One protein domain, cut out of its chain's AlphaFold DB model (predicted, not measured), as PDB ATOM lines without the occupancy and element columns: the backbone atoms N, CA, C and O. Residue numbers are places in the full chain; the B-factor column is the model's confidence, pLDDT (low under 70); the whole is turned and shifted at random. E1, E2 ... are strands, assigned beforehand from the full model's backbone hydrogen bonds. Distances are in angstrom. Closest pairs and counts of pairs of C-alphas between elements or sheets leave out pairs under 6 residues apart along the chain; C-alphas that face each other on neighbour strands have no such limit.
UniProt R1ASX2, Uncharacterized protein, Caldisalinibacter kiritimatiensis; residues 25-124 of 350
ATOM      1  N   THR A  25     205.049 233.511 146.675       51.97
ATOM      2  CA  THR A  25     204.018 232.682 147.308       51.97
ATOM      3  C   THR A  25     203.844 233.104 148.767       51.97
ATOM      4  O   THR A  25     204.577 232.638 149.645       51.97
ATOM      5  N   LYS A  26     202.894 233.993 149.050       55.88
ATOM      6  CA  LYS A  26     202.498 234.334 150.423       55.88
ATOM      7  C   LYS A  26     201.179 233.626 150.755       55.88
ATOM      8  O   LYS A  26     200.342 233.398 149.882       55.88
ATOM      9  N   VAL A  27     201.025 233.201 152.010       59.97
ATOM     10  CA  VAL A  27     199.720 232.762 152.526       59.97
ATOM     11  C   VAL A  27     198.916 234.038 152.751       59.97
ATOM     12  O   VAL A  27     199.157 234.756 153.719       59.97
ATOM     13  N   ASP A  28     198.049 234.357 151.795       62.25
ATOM     14  CA  ASP A  28     197.309 235.626 151.748       62.25
ATOM     15  C   ASP A  28     195.839 235.478 152.153       62.25
ATOM     16  O   ASP A  28     195.112 236.466 152.235       62.25
ATOM     17  N   LEU A  29     195.390 234.247 152.400       68.25
ATOM     18  CA  LEU A  29     193.984 233.923 152.597       68.25
ATOM     19  C   LEU A  29     193.749 233.301 153.966       68.25
ATOM     20  O   LEU A  29     194.552 232.508 154.461       68.25
ATOM     21  N   HIS A  30     192.610 233.639 154.563       73.50
ATOM     22  CA  HIS A  30     192.146 233.033 155.805       73.50
ATOM     23  C   HIS A  30     190.643 232.768 155.737       73.50
ATOM     24  O   HIS A  30     189.871 233.564 155.207       73.50
ATOM     25  N   ILE A  31     190.207 231.639 156.292       70.94
ATOM     26  CA  ILE A  31     188.778 231.339 156.411       70.94
ATOM     27  C   ILE A  31     188.196 232.227 157.510       70.94
ATOM     28  O   ILE A  31     188.633 232.169 158.664       70.94
ATOM     29  N   ASP A  32     187.183 233.026 157.175       66.31
ATOM     30  CA  ASP A  32     186.523 233.889 158.150       66.31
ATOM     31  C   ASP A  32     185.591 233.070 159.055       66.31
ATOM     32  O   ASP A  32     184.403 232.876 158.787       66.31
ATOM     33  N   LYS A  33     186.134 232.568 160.165       63.31
ATOM     34  CA  LYS A  33     185.385 231.735 161.116       63.31
ATOM     35  C   LYS A  33     184.170 232.446 161.726       63.31
ATOM     36  O   LYS A  33     183.222 231.760 162.108       63.31
ATOM     37  N   LYS A  34     184.161 233.787 161.802       63.03
ATOM     38  CA  LYS A  34     183.028 234.549 162.361       63.03
ATOM     39  C   LYS A  34     181.820 234.487 161.435       63.03
ATOM     40  O   LYS A  34     180.709 234.243 161.898       63.03
ATOM     41  N   ASN A  35     182.047 234.656 160.134       61.06
ATOM     42  CA  ASN A  35     180.984 234.615 159.133       61.06
ATOM     43  C   ASN A  35     180.591 233.186 158.719       61.06
ATOM     44  O   ASN A  35     179.497 232.988 158.195       61.06
ATOM     45  N   ASN A  36     181.434 232.191 159.008       60.94
ATOM     46  CA  ASN A  36     181.224 230.790 158.628       60.94
ATOM     47  C   ASN A  36     180.789 229.871 159.798       60.94
ATOM     48  O   ASN A  36     180.973 228.661 159.718       60.94
ATOM     49  N   LYS A  37     180.237 230.424 160.895       58.91
ATOM     50  CA  LYS A  37     179.628 229.686 162.032       58.91
ATOM     51  C   LYS A  37     180.422 228.451 162.523       58.91
ATOM     52  O   LYS A  37     179.876 227.355 162.566       58.91
ATOM     53  N   ASN A  38     181.683 228.620 162.938       51.25
ATOM     54  CA  ASN A  38     182.511 227.540 163.520       51.25
ATOM     55  C   ASN A  38     182.552 226.231 162.698       51.25
ATOM     56  O   ASN A  38     182.609 225.143 163.269       51.25
ATOM     57  N   ASN A  39     182.566 226.308 161.364       50.97
ATOM     58  CA  ASN A  39     182.867 225.137 160.541       50.97
ATOM     59  C   ASN A  39     184.361 224.769 160.711       50.97
ATOM     60  O   ASN A  39     185.237 225.314 160.044       50.97
ATOM     61  N   GLU A  40     184.666 223.905 161.688       48.50
ATOM     62  CA  GLU A  40     186.033 223.472 162.040       48.50
ATOM     63  C   GLU A  40     186.631 222.457 161.052       48.50
ATOM     64  O   GLU A  40     187.829 222.181 161.101       48.50
ATOM     65  N   ARG A  41     185.826 221.936 160.124       46.44
ATOM     66  CA  ARG A  41     186.255 221.035 159.053       46.44
ATOM     67  C   ARG A  41     185.860 221.632 157.719       46.44
ATOM     68  O   ARG A  41     184.722 221.474 157.296       46.44
ATOM     69  N   LEU A  42     186.784 222.314 157.064       54.50
ATOM     70  CA  LEU A  42     186.564 222.703 155.682       54.50
ATOM     71  C   LEU A  42     187.796 222.349 154.873       54.50
ATOM     72  O   LEU A  42     188.737 223.130 154.761       54.50
ATOM     73  N   ASP A  43     187.771 221.122 154.363       58.75
ATOM     74  CA  ASP A  43     188.618 220.729 153.253       58.75
ATOM     75  C   ASP A  43     187.875 221.084 151.960       58.75
ATOM     76  O   ASP A  43     186.927 220.417 151.535       58.75
ATOM     77  N   ILE A  44     188.243 222.231 151.392       58.25
ATOM     78  CA  ILE A  44     187.642 222.750 150.159       58.25
ATOM     79  C   ILE A  44     188.026 221.868 148.969       58.25
ATOM     80  O   ILE A  44     187.268 221.800 148.007       58.25
ATOM     81  N   THR A  45     189.154 221.160 149.047       58.56
ATOM     82  CA  THR A  45     189.663 220.328 147.949       58.56
ATOM     83  C   THR A  45     188.839 219.060 147.753       58.56
ATOM     84  O   THR A  45     188.670 218.582 146.630       58.56
ATOM     85  N   GLU A  46     188.249 218.545 148.835       60.53
ATOM     86  CA  GLU A  46     187.426 217.332 148.814       60.53
ATOM     87  C   GLU A  46     185.998 217.578 148.299       60.53
ATOM     88  O   GLU A  46     185.284 216.628 147.953       60.53
ATOM     89  N   ASN A  47     185.575 218.842 148.223       60.69
ATOM     90  CA  ASN A  47     184.221 219.232 147.859       60.69
ATOM     91  C   ASN A  47     184.172 219.934 146.502       60.69
ATOM     92  O   ASN A  47     185.037 220.720 146.128       60.69
ATOM     93  N   SER A  48     183.109 219.667 145.751       60.75
ATOM     94  CA  SER A  48     182.978 220.164 144.382       60.75
ATOM     95  C   SER A  48     182.516 221.611 144.404       60.75
ATOM     96  O   SER A  48     181.431 221.910 144.909       60.75
ATOM     97  N   ILE A  49     183.353 222.502 143.876       66.44
ATOM     98  CA  ILE A  49     183.067 223.933 143.798       66.44
ATOM     99  C   ILE A  49     182.350 224.219 142.496       66.44
ATOM    100  O   ILE A  49     182.726 223.750 141.426       66.44
ATOM    101  N   PHE A  50     181.298 225.010 142.613       61.69
ATOM    102  CA  PHE A  50     180.362 225.241 141.525       61.69
ATOM    103  C   PHE A  50     180.364 226.668 141.036       61.69
ATOM    104  O   PHE A  50     180.044 226.952 139.885       61.69
ATOM    105  N   TYR A  51     180.645 227.582 141.954       68.25
ATOM    106  CA  TYR A  51     180.531 228.990 141.685       68.25
ATOM    107  C   TYR A  51     181.382 229.776 142.663       68.25
ATOM    108  O   TYR A  51     181.414 229.488 143.865       68.25
ATOM    109  N   VAL A  52     182.038 230.792 142.120       77.50
ATOM    110  CA  VAL A  52     182.828 231.753 142.870       77.50
ATOM    111  C   VAL A  52     182.333 233.147 142.523       77.50
ATOM    112  O   VAL A  52     182.072 233.445 141.357       77.50
ATOM    113  N   GLU A  53     182.184 234.002 143.528       81.12
ATOM    114  CA  GLU A  53     181.848 235.407 143.311       81.12
ATOM    115  C   GLU A  53     182.707 236.337 144.173       81.12
ATOM    116  O   GLU A  53     183.031 236.007 145.322       81.12
ATOM    117  N   PRO A  54     183.092 237.498 143.622       84.75
ATOM    118  CA  PRO A  54     183.836 238.509 144.352       84.75
ATOM    119  C   PRO A  54     182.937 239.244 145.352       84.75
ATOM    120  O   PRO A  54     181.755 239.506 145.109       84.75
ATOM    121  N   TYR A  55     183.520 239.645 146.475       84.69
ATOM    122  CA  TYR A  55     182.909 240.548 147.442       84.69
ATOM    123  C   TYR A  55     183.997 241.379 148.119       84.69
ATOM    124  O   TYR A  55     185.109 240.899 148.276       84.69
ATOM    125  N   ASP A  56     183.718 242.609 148.544       83.44
ATOM    126  CA  ASP A  56     184.764 243.470 149.113       83.44
ATOM    127  C   ASP A  56     185.453 242.812 150.319       83.44
ATOM    128  O   ASP A  56     184.827 242.595 151.360       83.44
ATOM    129  N   GLY A  57     186.736 242.474 150.152       84.38
ATOM    130  CA  GLY A  57     187.573 241.797 151.141       84.38
ATOM    131  C   GLY A  57     187.385 240.279 151.265       84.38
ATOM    132  O   GLY A  57     188.031 239.678 152.124       84.38
ATOM    133  N   TYR A  58     186.527 239.639 150.459       86.25
ATOM    134  CA  TYR A  58     186.263 238.196 150.541       86.25
ATOM    135  C   TYR A  58     185.960 237.557 149.181       86.25
ATOM    136  O   TYR A  58     185.333 238.149 148.306       86.25
ATOM    137  N   ILE A  59     186.304 236.280 149.043       83.56
ATOM    138  CA  ILE A  59     185.785 235.413 147.984       83.56
ATOM    139  C   ILE A  59     184.667 234.563 148.561       83.56
ATOM    140  O   ILE A  59     184.841 233.951 149.616       83.56
ATOM    141  N   LYS A  60     183.532 234.496 147.866       80.44
ATOM    142  CA  LYS A  60     182.448 233.586 148.236       80.44
ATOM    143  C   LYS A  60     182.488 232.350 147.358       80.44
ATOM    144  O   LYS A  60     182.433 232.465 146.134       80.44
ATOM    145  N   TYR A  61     182.521 231.181 147.985       76.75
ATOM    146  CA  TYR A  61     182.377 229.899 147.308       76.75
ATOM    147  C   TYR A  61     181.008 229.326 147.551       76.75
ATOM    148  O   TYR A  61     180.502 229.362 148.669       76.75
ATOM    149  N   THR A  62     180.445 228.758 146.498       73.44
ATOM    150  CA  THR A  62     179.334 227.823 146.600       73.44
ATOM    151  C   THR A  62     179.868 226.441 146.251       73.44
ATOM    152  O   THR A  62     180.379 226.241 145.146       73.44
ATOM    153  N   TYR A  63     179.773 225.511 147.197       70.69
ATOM    154  CA  TYR A  63     180.247 224.136 147.041       70.69
ATOM    155  C   TYR A  63     179.177 223.142 147.481       70.69
ATOM    156  O   TYR A  63     178.239 223.488 148.203       70.69
ATOM    157  N   TYR A  64     179.318 221.897 147.039       65.81
ATOM    158  CA  TYR A  64     178.551 220.785 147.583       65.81
ATOM    159  C   TYR A  64     179.307 220.116 148.708       65.81
ATOM    160  O   TYR A  64     180.344 219.500 148.461       65.81
ATOM    161  N   ASP A  65     178.764 220.203 149.917       63.47
ATOM    162  CA  ASP A  65     179.224 219.386 151.026       63.47
ATOM    163  C   ASP A  65     178.764 217.947 150.789       63.47
ATOM    164  O   ASP A  65     177.584 217.610 150.948       63.47
ATOM    165  N   ARG A  66     179.709 217.084 150.408       57.47
ATOM    166  CA  ARG A  66     179.440 215.657 150.190       57.47
ATOM    167  C   ARG A  66     179.000 214.948 151.465       57.47
ATOM    168  O   ARG A  66     178.184 214.035 151.390       57.47
ATOM    169  N   THR A  67     179.524 215.367 152.614       62.72
ATOM    170  CA  THR A  67     179.250 214.753 153.917       62.72
ATOM    171  C   THR A  67     177.794 214.961 154.301       62.72
ATOM    172  O   THR A  67     177.109 214.019 154.697       62.72
ATOM    173  N   ASN A  68     177.311 216.192 154.151       58.59
ATOM    174  CA  ASN A  68     175.964 216.572 154.567       58.59
ATOM    175  C   ASN A  68     174.941 216.541 153.424       58.59
ATOM    176  O   ASN A  68     173.745 216.688 153.672       58.59
ATOM    177  N   SER A  69     175.390 216.310 152.188       57.09
ATOM    178  CA  SER A  69     174.554 216.328 150.986       57.09
ATOM    179  C   SER A  69     173.740 217.619 150.866       57.09
ATOM    180  O   SER A  69     172.521 217.605 150.690       57.09
ATOM    181  N   ILE A  70     174.423 218.754 150.997       59.09
ATOM    182  CA  ILE A  70     173.830 220.092 150.908       59.09
ATOM    183  C   ILE A  70     174.738 221.021 150.110       59.09
ATOM    184  O   ILE A  70     175.951 220.832 150.037       59.09
ATOM    185  N   VAL A  71     174.138 222.039 149.495       61.25
ATOM    186  CA  VAL A  71     174.891 223.145 148.901       61.25
ATOM    187  C   VAL A  71     175.152 224.172 149.992       61.25
ATOM    188  O   VAL A  71     174.211 224.715 150.572       61.25
ATOM    189  N   GLU A  72     176.421 224.452 150.251       65.94
ATOM    190  CA  GLU A  72     176.847 225.420 151.253       65.94
ATOM    191  C   GLU A  72     177.546 226.615 150.611       65.94
ATOM    192  O   GLU A  72     177.989 226.581 149.458       65.94
ATOM    193  N   LYS A  73     177.631 227.699 151.386       74.00
ATOM    194  CA  LYS A  73     178.395 228.887 151.027       74.00
ATOM    195  C   LYS A  73     179.426 229.183 152.098       74.00
ATOM    196  O   LYS A  73     179.079 229.250 153.273       74.00
ATOM    197  N   ILE A  74     180.660 229.430 151.676       76.12
ATOM    198  CA  ILE A  74     181.746 229.857 152.559       76.12
ATOM    199  C   ILE A  74     182.370 231.150 152.048       76.12
ATOM    200  O   ILE A  74     182.528 231.343 150.844       76.12
ATOM    201  N   ASN A  75     182.744 232.024 152.980       79.44
ATOM    202  CA  ASN A  75     183.522 233.224 152.695       79.44
ATOM    203  C   ASN A  75     184.991 233.013 153.090       79.44
ATOM    204  O   ASN A  75     185.285 232.706 154.250       79.44
ATOM    205  N   ILE A  76     185.916 233.223 152.155       78.25
ATOM    206  CA  ILE A  76     187.354 233.290 152.438       78.25
ATOM    207  C   ILE A  76     187.799 234.741 152.388       78.25
ATOM    208  O   ILE A  76     187.615 235.408 151.373       78.25
ATOM    209  N   GLY A  77     188.393 235.218 153.480       80.69
ATOM    210  CA  GLY A  77     188.973 236.548 153.567       80.69
ATOM    211  C   GLY A  77     190.126 236.699 152.588       80.69
ATOM    212  O   GLY A  77     191.088 235.928 152.625       80.69
ATOM    213  N   TYR A  78     190.013 237.709 151.733       82.50
ATOM    214  CA  TYR A  78     191.052 238.146 150.822       82.50
ATOM    215  C   TYR A  78     190.973 239.659 150.639       82.50
ATOM    216  O   TYR A  78     190.209 240.163 149.815       82.50
ATOM    217  N   GLU A  79     191.764 240.384 151.429       80.69
ATOM    218  CA  GLU A  79     191.689 241.849 151.556       80.69
ATOM    219  C   GLU A  79     191.832 242.583 150.218       80.69
ATOM    220  O   GLU A  79     191.242 243.642 150.018       80.69
ATOM    221  N   ASP A  80     192.582 241.997 149.286       80.06
ATOM    222  CA  ASP A  80     192.844 242.602 147.991       80.06
ATOM    223  C   ASP A  80     191.647 242.538 147.037       80.06
ATOM    224  O   ASP A  80     191.651 243.286 146.059       80.06
ATOM    225  N   ILE A  81     190.656 241.659 147.242       84.81
ATOM    226  CA  ILE A  81     189.524 241.524 146.316       84.81
ATOM    227  C   ILE A  81     188.487 242.621 146.512       84.81
ATOM    228  O   ILE A  81     188.124 242.993 147.628       84.81
ATOM    229  N   LYS A  82     187.959 243.077 145.380       85.38
ATOM    230  CA  LYS A  82     186.835 243.999 145.313       85.38
ATOM    231  C   LYS A  82     185.664 243.362 144.594       85.38
ATOM    232  O   LYS A  82     185.855 242.520 143.721       85.38
ATOM    233  N   LYS A  83     184.452 243.801 144.919       85.25
ATOM    234  CA  LYS A  83     183.210 243.313 144.312       85.25
ATOM    235  C   LYS A  83     183.187 243.460 142.785       85.25
ATOM    236  O   LYS A  83     182.507 242.688 142.116       85.25
ATOM    237  N   GLU A  84     183.894 244.443 142.235       82.12
ATOM    238  CA  GLU A  84     183.995 244.660 140.791       82.12
ATOM    239  C   GLU A  84     185.041 243.793 140.072       82.12
ATOM    240  O   GLU A  84     185.117 243.861 138.844       82.12
ATOM    241  N   ASP A  85     185.867 243.032 140.794       84.19
ATOM    242  CA  ASP A  85     186.839 242.124 140.177       84.19
ATOM    243  C   ASP A  85     186.129 240.996 139.411       84.19
ATOM    244  O   ASP A  85     184.980 240.661 139.686       84.19
ATOM    245  N   LEU A  86     186.812 240.379 138.448       84.50
ATOM    246  CA  LEU A  86     186.314 239.182 137.772       84.50
ATOM    247  C   LEU A  86     187.010 237.952 138.354       84.50
ATOM    248  O   LEU A  86     188.239 237.912 138.431       84.50
ATOM    249  N   LEU A  87     186.224 236.954 138.760       84.44
ATOM    250  CA  LEU A  87     186.724 235.675 139.254       84.44
ATOM    251  C   LEU A  87     186.358 234.562 138.280       84.44
ATOM    252  O   LEU A  87     185.182 234.381 137.966       84.44
ATOM    253  N   THR A  88     187.364 233.807 137.854       82.12
ATOM    254  CA  THR A  88     187.187 232.623 137.009       82.12
ATOM    255  C   THR A  88     187.691 231.403 137.766       82.12
ATOM    256  O   THR A  88     188.833 231.387 138.227       82.12
ATOM    257  N   LEU A  89     186.835 230.398 137.923       78.44
ATOM    258  CA  LEU A  89     187.195 229.116 138.521       78.44
ATOM    259  C   LEU A  89     187.880 228.241 137.464       78.44
ATOM    260  O   LEU A  89     187.465 228.229 136.308       78.44
ATOM    261  N   SER A  90     188.929 227.524 137.852       78.94
ATOM    262  CA  SER A  90     189.575 226.541 136.990       78.94
ATOM    263  C   SER A  90     188.665 225.337 136.734       78.94
ATOM    264  O   SER A  90     187.741 225.071 137.498       78.94
ATOM    265  N   SER A  91     188.937 224.580 135.672       69.38
ATOM    266  CA  SER A  91     188.081 223.468 135.237       69.38
ATOM    267  C   SER A  91     187.897 222.384 136.311       69.38
ATOM    268  O   SER A  91     186.820 221.810 136.419       69.38
ATOM    269  N   SER A  92     188.927 222.108 137.121       67.50
ATOM    270  CA  SER A  92     188.836 221.158 138.245       67.50
ATOM    271  C   SER A  92     188.278 221.771 139.532       67.50
ATOM    272  O   SER A  92     187.992 221.051 140.488       67.50
ATOM    273  N   GLY A  93     188.139 223.097 139.573       70.38
ATOM    274  CA  GLY A  93     187.712 223.822 140.757       70.38
ATOM    275  C   GLY A  93     188.801 224.052 141.803       70.38
ATOM    276  O   GLY A  93     188.460 224.537 142.869       70.38
ATOM    277  N   ASN A  94     190.077 223.749 141.534       76.75
ATOM    278  CA  ASN A  94     191.159 223.863 142.528       76.75
ATOM    279  C   ASN A  94     191.881 225.219 142.516       76.75
ATOM    280  O   ASN A  94     192.601 225.561 143.462       76.75
ATOM    281  N   TYR A  95     191.702 226.005 141.452       85.62
ATOM    282  CA  TYR A  95     192.316 227.317 141.310       85.62
ATOM    283  C   TYR A  95     191.296 228.383 140.939       85.62
ATOM    284  O   TYR A  95     190.356 228.138 140.190       85.62
ATOM    285  N   ILE A  96     191.519 229.603 141.417       87.56
ATOM    286  CA  ILE A  96     190.728 230.772 141.026       87.56
ATOM    287  C   ILE A  96     191.647 231.811 140.423       87.56
ATOM    288  O   ILE A  96     192.595 232.264 141.060       87.56
ATOM    289  N   LEU A  97     191.332 232.224 139.205       89.75
ATOM    290  CA  LEU A  97     191.930 233.392 138.593       89.75
ATOM    291  C   LEU A  97     191.175 234.640 139.053       89.75
ATOM    292  O   LEU A  97     189.986 234.792 138.782       89.75
ATOM    293  N   THR A  98     191.882 235.540 139.728       89.56
ATOM    294  CA  THR A  98     191.380 236.860 140.110       89.56
ATOM    295  C   THR A  98     191.896 237.894 139.121       89.56
ATOM    296  O   THR A  98     193.111 238.090 139.014       89.56
ATOM    297  N   GLN A  99     190.989 238.577 138.432       87.62
ATOM    298  CA  GLN A  99     191.314 239.589 137.435       87.62
ATOM    299  C   GLN A  99     190.820 240.948 137.906       87.62
ATOM    300  O   GLN A  99     189.646 241.124 138.242       87.62
ATOM    301  N   LYS A 100     191.723 241.929 137.921       81.75
ATOM    302  CA  LYS A 100     191.361 243.287 138.326       81.75
ATOM    303  C   LYS A 100     190.533 243.959 137.248       81.75
ATOM    304  O   LYS A 100     190.914 243.968 136.074       81.75
ATOM    305  N   ASN A 101     189.433 244.578 137.665       69.12
ATOM    306  CA  ASN A 101     188.567 245.307 136.751       69.12
ATOM    307  C   ASN A 101     189.370 246.339 135.936       69.12
ATOM    308  O   ASN A 101     190.229 247.052 136.469       69.12
ATOM    309  N   MET A 102     189.094 246.417 134.632       60.75
ATOM    310  CA  MET A 102     189.748 247.331 133.685       60.75
ATOM    311  C   MET A 102     191.283 247.179 133.604       60.75
ATOM    312  O   MET A 102     191.972 248.121 133.214       60.75
ATOM    313  N   GLY A 103     191.842 246.033 134.008       59.50
ATOM    314  CA  GLY A 103     193.281 245.760 133.923       59.50
ATOM    315  C   GLY A 103     194.157 246.602 134.862       59.50
ATOM    316  O   GLY A 103     195.373 246.644 134.674       59.50
ATOM    317  N   LYS A 104     193.575 247.272 135.873       67.88
ATOM    318  CA  LYS A 104     194.284 248.136 136.842       67.88
ATOM    319  C   LYS A 104     195.011 247.344 137.941       67.88
ATOM    320  O   LYS A 104     194.862 247.622 139.128       67.88
ATOM    321  N   GLY A 105     195.793 246.347 137.555       78.44
ATOM    322  CA  GLY A 105     196.556 245.513 138.476       78.44
ATOM    323  C   GLY A 105     197.181 244.322 137.772       78.44
ATOM    324  O   GLY A 105     197.105 244.204 136.554       78.44
ATOM    325  N   ILE A 106     197.819 243.459 138.551       85.06
ATOM    326  CA  ILE A 106     198.364 242.190 138.076       85.06
ATOM    327  C   ILE A 106     197.383 241.091 138.480       85.06
ATOM    328  O   ILE A 106     196.929 241.074 139.628       85.06
ATOM    329  N   ASP A 107     197.047 240.210 137.538       88.50
ATOM    330  CA  ASP A 107     196.153 239.086 137.809       88.50
ATOM    331  C   ASP A 107     196.832 238.102 138.768       88.50
ATOM    332  O   ASP A 107     198.062 238.035 138.866       88.50
ATOM    333  N   LYS A 108     196.035 237.328 139.498       89.81
ATOM    334  CA  LYS A 108     196.556 236.354 140.460       89.81
ATOM    335  C   LYS A 108     195.822 235.032 140.320       89.81
ATOM    336  O   LYS A 108     194.612 235.025 140.117       89.81
ATOM    337  N   LEU A 109     196.545 233.929 140.465       91.25
ATOM    338  CA  LEU A 109     195.955 232.613 140.690       91.25
ATOM    339  C   LEU A 109     195.927 232.331 142.186       91.25
ATOM    340  O   LEU A 109     196.909 232.557 142.881       91.25
ATOM    341  N   ILE A 110     194.820 231.820 142.690       87.56
ATOM    342  CA  ILE A 110     194.674 231.375 144.071       87.56
ATOM    343  C   ILE A 110     194.548 229.862 144.049       87.56
ATOM    344  O   ILE A 110     193.637 229.361 143.399       87.56
ATOM    345  N   SER A 111     195.434 229.147 144.747       85.56
ATOM    346  CA  SER A 111     195.225 227.721 145.019       85.56
ATOM    347  C   SER A 111     194.316 227.578 146.223       85.56
ATOM    348  O   SER A 111     194.558 228.174 147.274       85.56
ATOM    349  N   LEU A 112     193.277 226.774 146.064       77.94
ATOM    350  CA  LEU A 112     192.352 226.464 147.142       77.94
ATOM    351  C   LEU A 112     192.906 225.417 148.102       77.94
ATOM    352  O   LEU A 112     192.612 225.482 149.291       77.94
ATOM    353  N   ASP A 113     193.782 224.542 147.612       76.94
ATOM    354  CA  ASP A 113     194.413 223.487 148.404       76.94
ATOM    355  C   ASP A 113     195.294 224.036 149.520       76.94
ATOM    356  O   ASP A 113     195.277 223.558 150.651       76.94
ATOM    357  N   ASN A 114     196.093 225.050 149.199       78.00
ATOM    358  CA  ASN A 114     197.071 225.601 150.132       78.00
ATOM    359  C   ASN A 114     196.797 227.062 150.506       78.00
ATOM    360  O   ASN A 114     197.579 227.646 151.260       78.00
ATOM    361  N   LEU A 115     195.707 227.641 149.986       77.88
ATOM    362  CA  LEU A 115     195.269 229.013 150.244       77.88
ATOM    363  C   LEU A 115     196.342 230.074 149.923       77.88
ATOM    364  O   LEU A 115     196.350 231.171 150.493       77.88
ATOM    365  N   LYS A 116     197.270 229.764 149.011       83.38
ATOM    366  CA  LYS A 116     198.293 230.705 148.547       83.38
ATOM    367  C   LYS A 116     197.820 231.444 147.309       83.38
ATOM    368  O   LYS A 116     197.189 230.867 146.421       83.38
ATOM    369  N   SER A 117     198.194 232.719 147.246       86.56
ATOM    370  CA  SER A 117     198.063 233.518 146.035       86.56
ATOM    371  C   SER A 117     199.374 233.503 145.244       86.56
ATOM    372  O   SER A 117     200.476 233.486 145.799       86.56
ATOM    373  N   TYR A 118     199.236 233.486 143.926       88.06
ATOM    374  CA  TYR A 118     200.302 233.439 142.945       88.06
ATOM    375  C   TYR A 118     200.129 234.633 142.015       88.06
ATOM    376  O   TYR A 118     199.259 234.645 141.145       88.06
ATOM    377  N   ILE A 119     200.945 235.662 142.224       87.19
ATOM    378  CA  ILE A 119     200.965 236.855 141.375       87.19
ATOM    379  C   ILE A 119     201.459 236.465 139.977       87.19
ATOM    380  O   ILE A 119     202.564 235.944 139.836       87.19
ATOM    381  N   LEU A 120     200.650 236.717 138.946       87.75
ATOM    382  CA  LEU A 120     201.014 236.429 137.558       87.75
ATOM    383  C   LEU A 120     201.945 237.511 136.992       87.75
ATOM    384  O   LEU A 120     202.251 238.504 137.643       87.75
ATOM    385  N   LYS A 121     202.434 237.343 135.759       83.50
ATOM    386  CA  LYS A 121     203.372 238.317 135.162       83.50
ATOM    387  C   LYS A 121     202.715 239.657 134.796       83.50
ATOM    388  O   LYS A 121     203.416 240.649 134.616       83.50
ATOM    389  N   SER A 122     201.394 239.690 134.624       83.56
ATOM    390  CA  SER A 122     200.635 240.867 134.174       83.56
ATOM    391  C   SER A 122     199.126 240.673 134.378       83.56
ATOM    392  O   SER A 122     198.702 239.687 134.977       83.56
ATOM    393  N   SER A 123     198.311 241.590 133.859       85.75
ATOM    394  CA  SER A 123     196.872 241.391 133.659       85.75
ATOM    395  C   SER A 123     196.541 240.739 132.311       85.75
ATOM    396  O   SER A 123     197.417 240.592 131.446       85.75
ATOM    397  N   GLY A 124     195.266 240.383 132.144       83.69
ATOM    398  CA  GLY A 124     194.665 239.915 130.894       83.69
ATOM    399  C   GLY A 124     194.703 238.402 130.713       83.69
ATOM    400  O   GLY A 124     194.585 237.941 129.578       83.69
TER     401      GLY A 124
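This is residues 25 to 124 of the 350 residues of an uncharacterized protein of Caldisalinibacter kiritimatiensis (UniProt R1ASX2). Two antiparallel sheets face each other as a sandwich: a strongly twisted one of three long strands, E1 to E3, and one of four short strands, E4 to E7. It approaches a loose barrel: edge strands E1 and E4 come together on one side, while on the other residues 26 to 31 bridge the gap from E7 to E3 by short pairings. The printed part has 100 residues with seven named strands, E1 to E7 along the chain, and no named helix; the class is all strand, though under half of the residues, 41, are in named elements. The sheet orders are E1 E2 E3 and E4 E5 E6 E7. The whole is compact, with a radius of gyration of the C-alphas of 13.2 A and spans of 40 by 28 by 24 A.

Residues 25 to 47 hold no named element. E1, residues 48 to 55, begins with C-alpha 48 at (182.978, 220.164, 144.382), measures 20.6 A and bends by 51 degrees at residue 51. E2, residues 58 to 65, measures 20.1 A, and E3, residues 70 to 77, 22.5 A. E4 is residues 86 to 89, 10.1 A; E5 is residues 95 to 99, 12.9 A; E6 is residues 108 to 111, 9.9 A. E7, residues 116 to 119, 9.8 A, ends with C-alpha 119 at (200.965, 236.855, 141.375).

Residues 26 to 27 pair antiparallel with residues 116 to 117 of E7, and residues 30 to 31 with residues 76 to 77 of E3. E1, E2 and E3 form a meander, each strand the antiparallel neighbour of the one before. The hairpin E1 and E2 has N 53 and O 60 within hydrogen-bond range at 3.0 A; the hairpin E2 and E3 has N 61 and O 74 at 2.9 A. E3 and E4 are apart, and the chain changes sheets between them. E4 to E7 form a second meander of hairpins, with N 88 and O 97 at 3.0 A, N 96 and O 110 at 2.9 A, and N 109 and O 118 at 2.9 A. In the sandwich, two sheets face to face, the strands of one sheet stand at 35 degrees to those of the other. The closest C-alphas of E1 and E4 are those of Glu 53 and Leu 87, 6.3 A apart. E1 and E5 are only just apart, with closest C-alphas at 8.2 A.

The two C-alphas farthest apart, those of Asn 68 and Lys 104, are 40.6 A apart. The printed part has no cut and no long link between named strands. Its mean pLDDT is 73.5; 40 residues are under 70, among them residues 32 to 51 and 64 to 72.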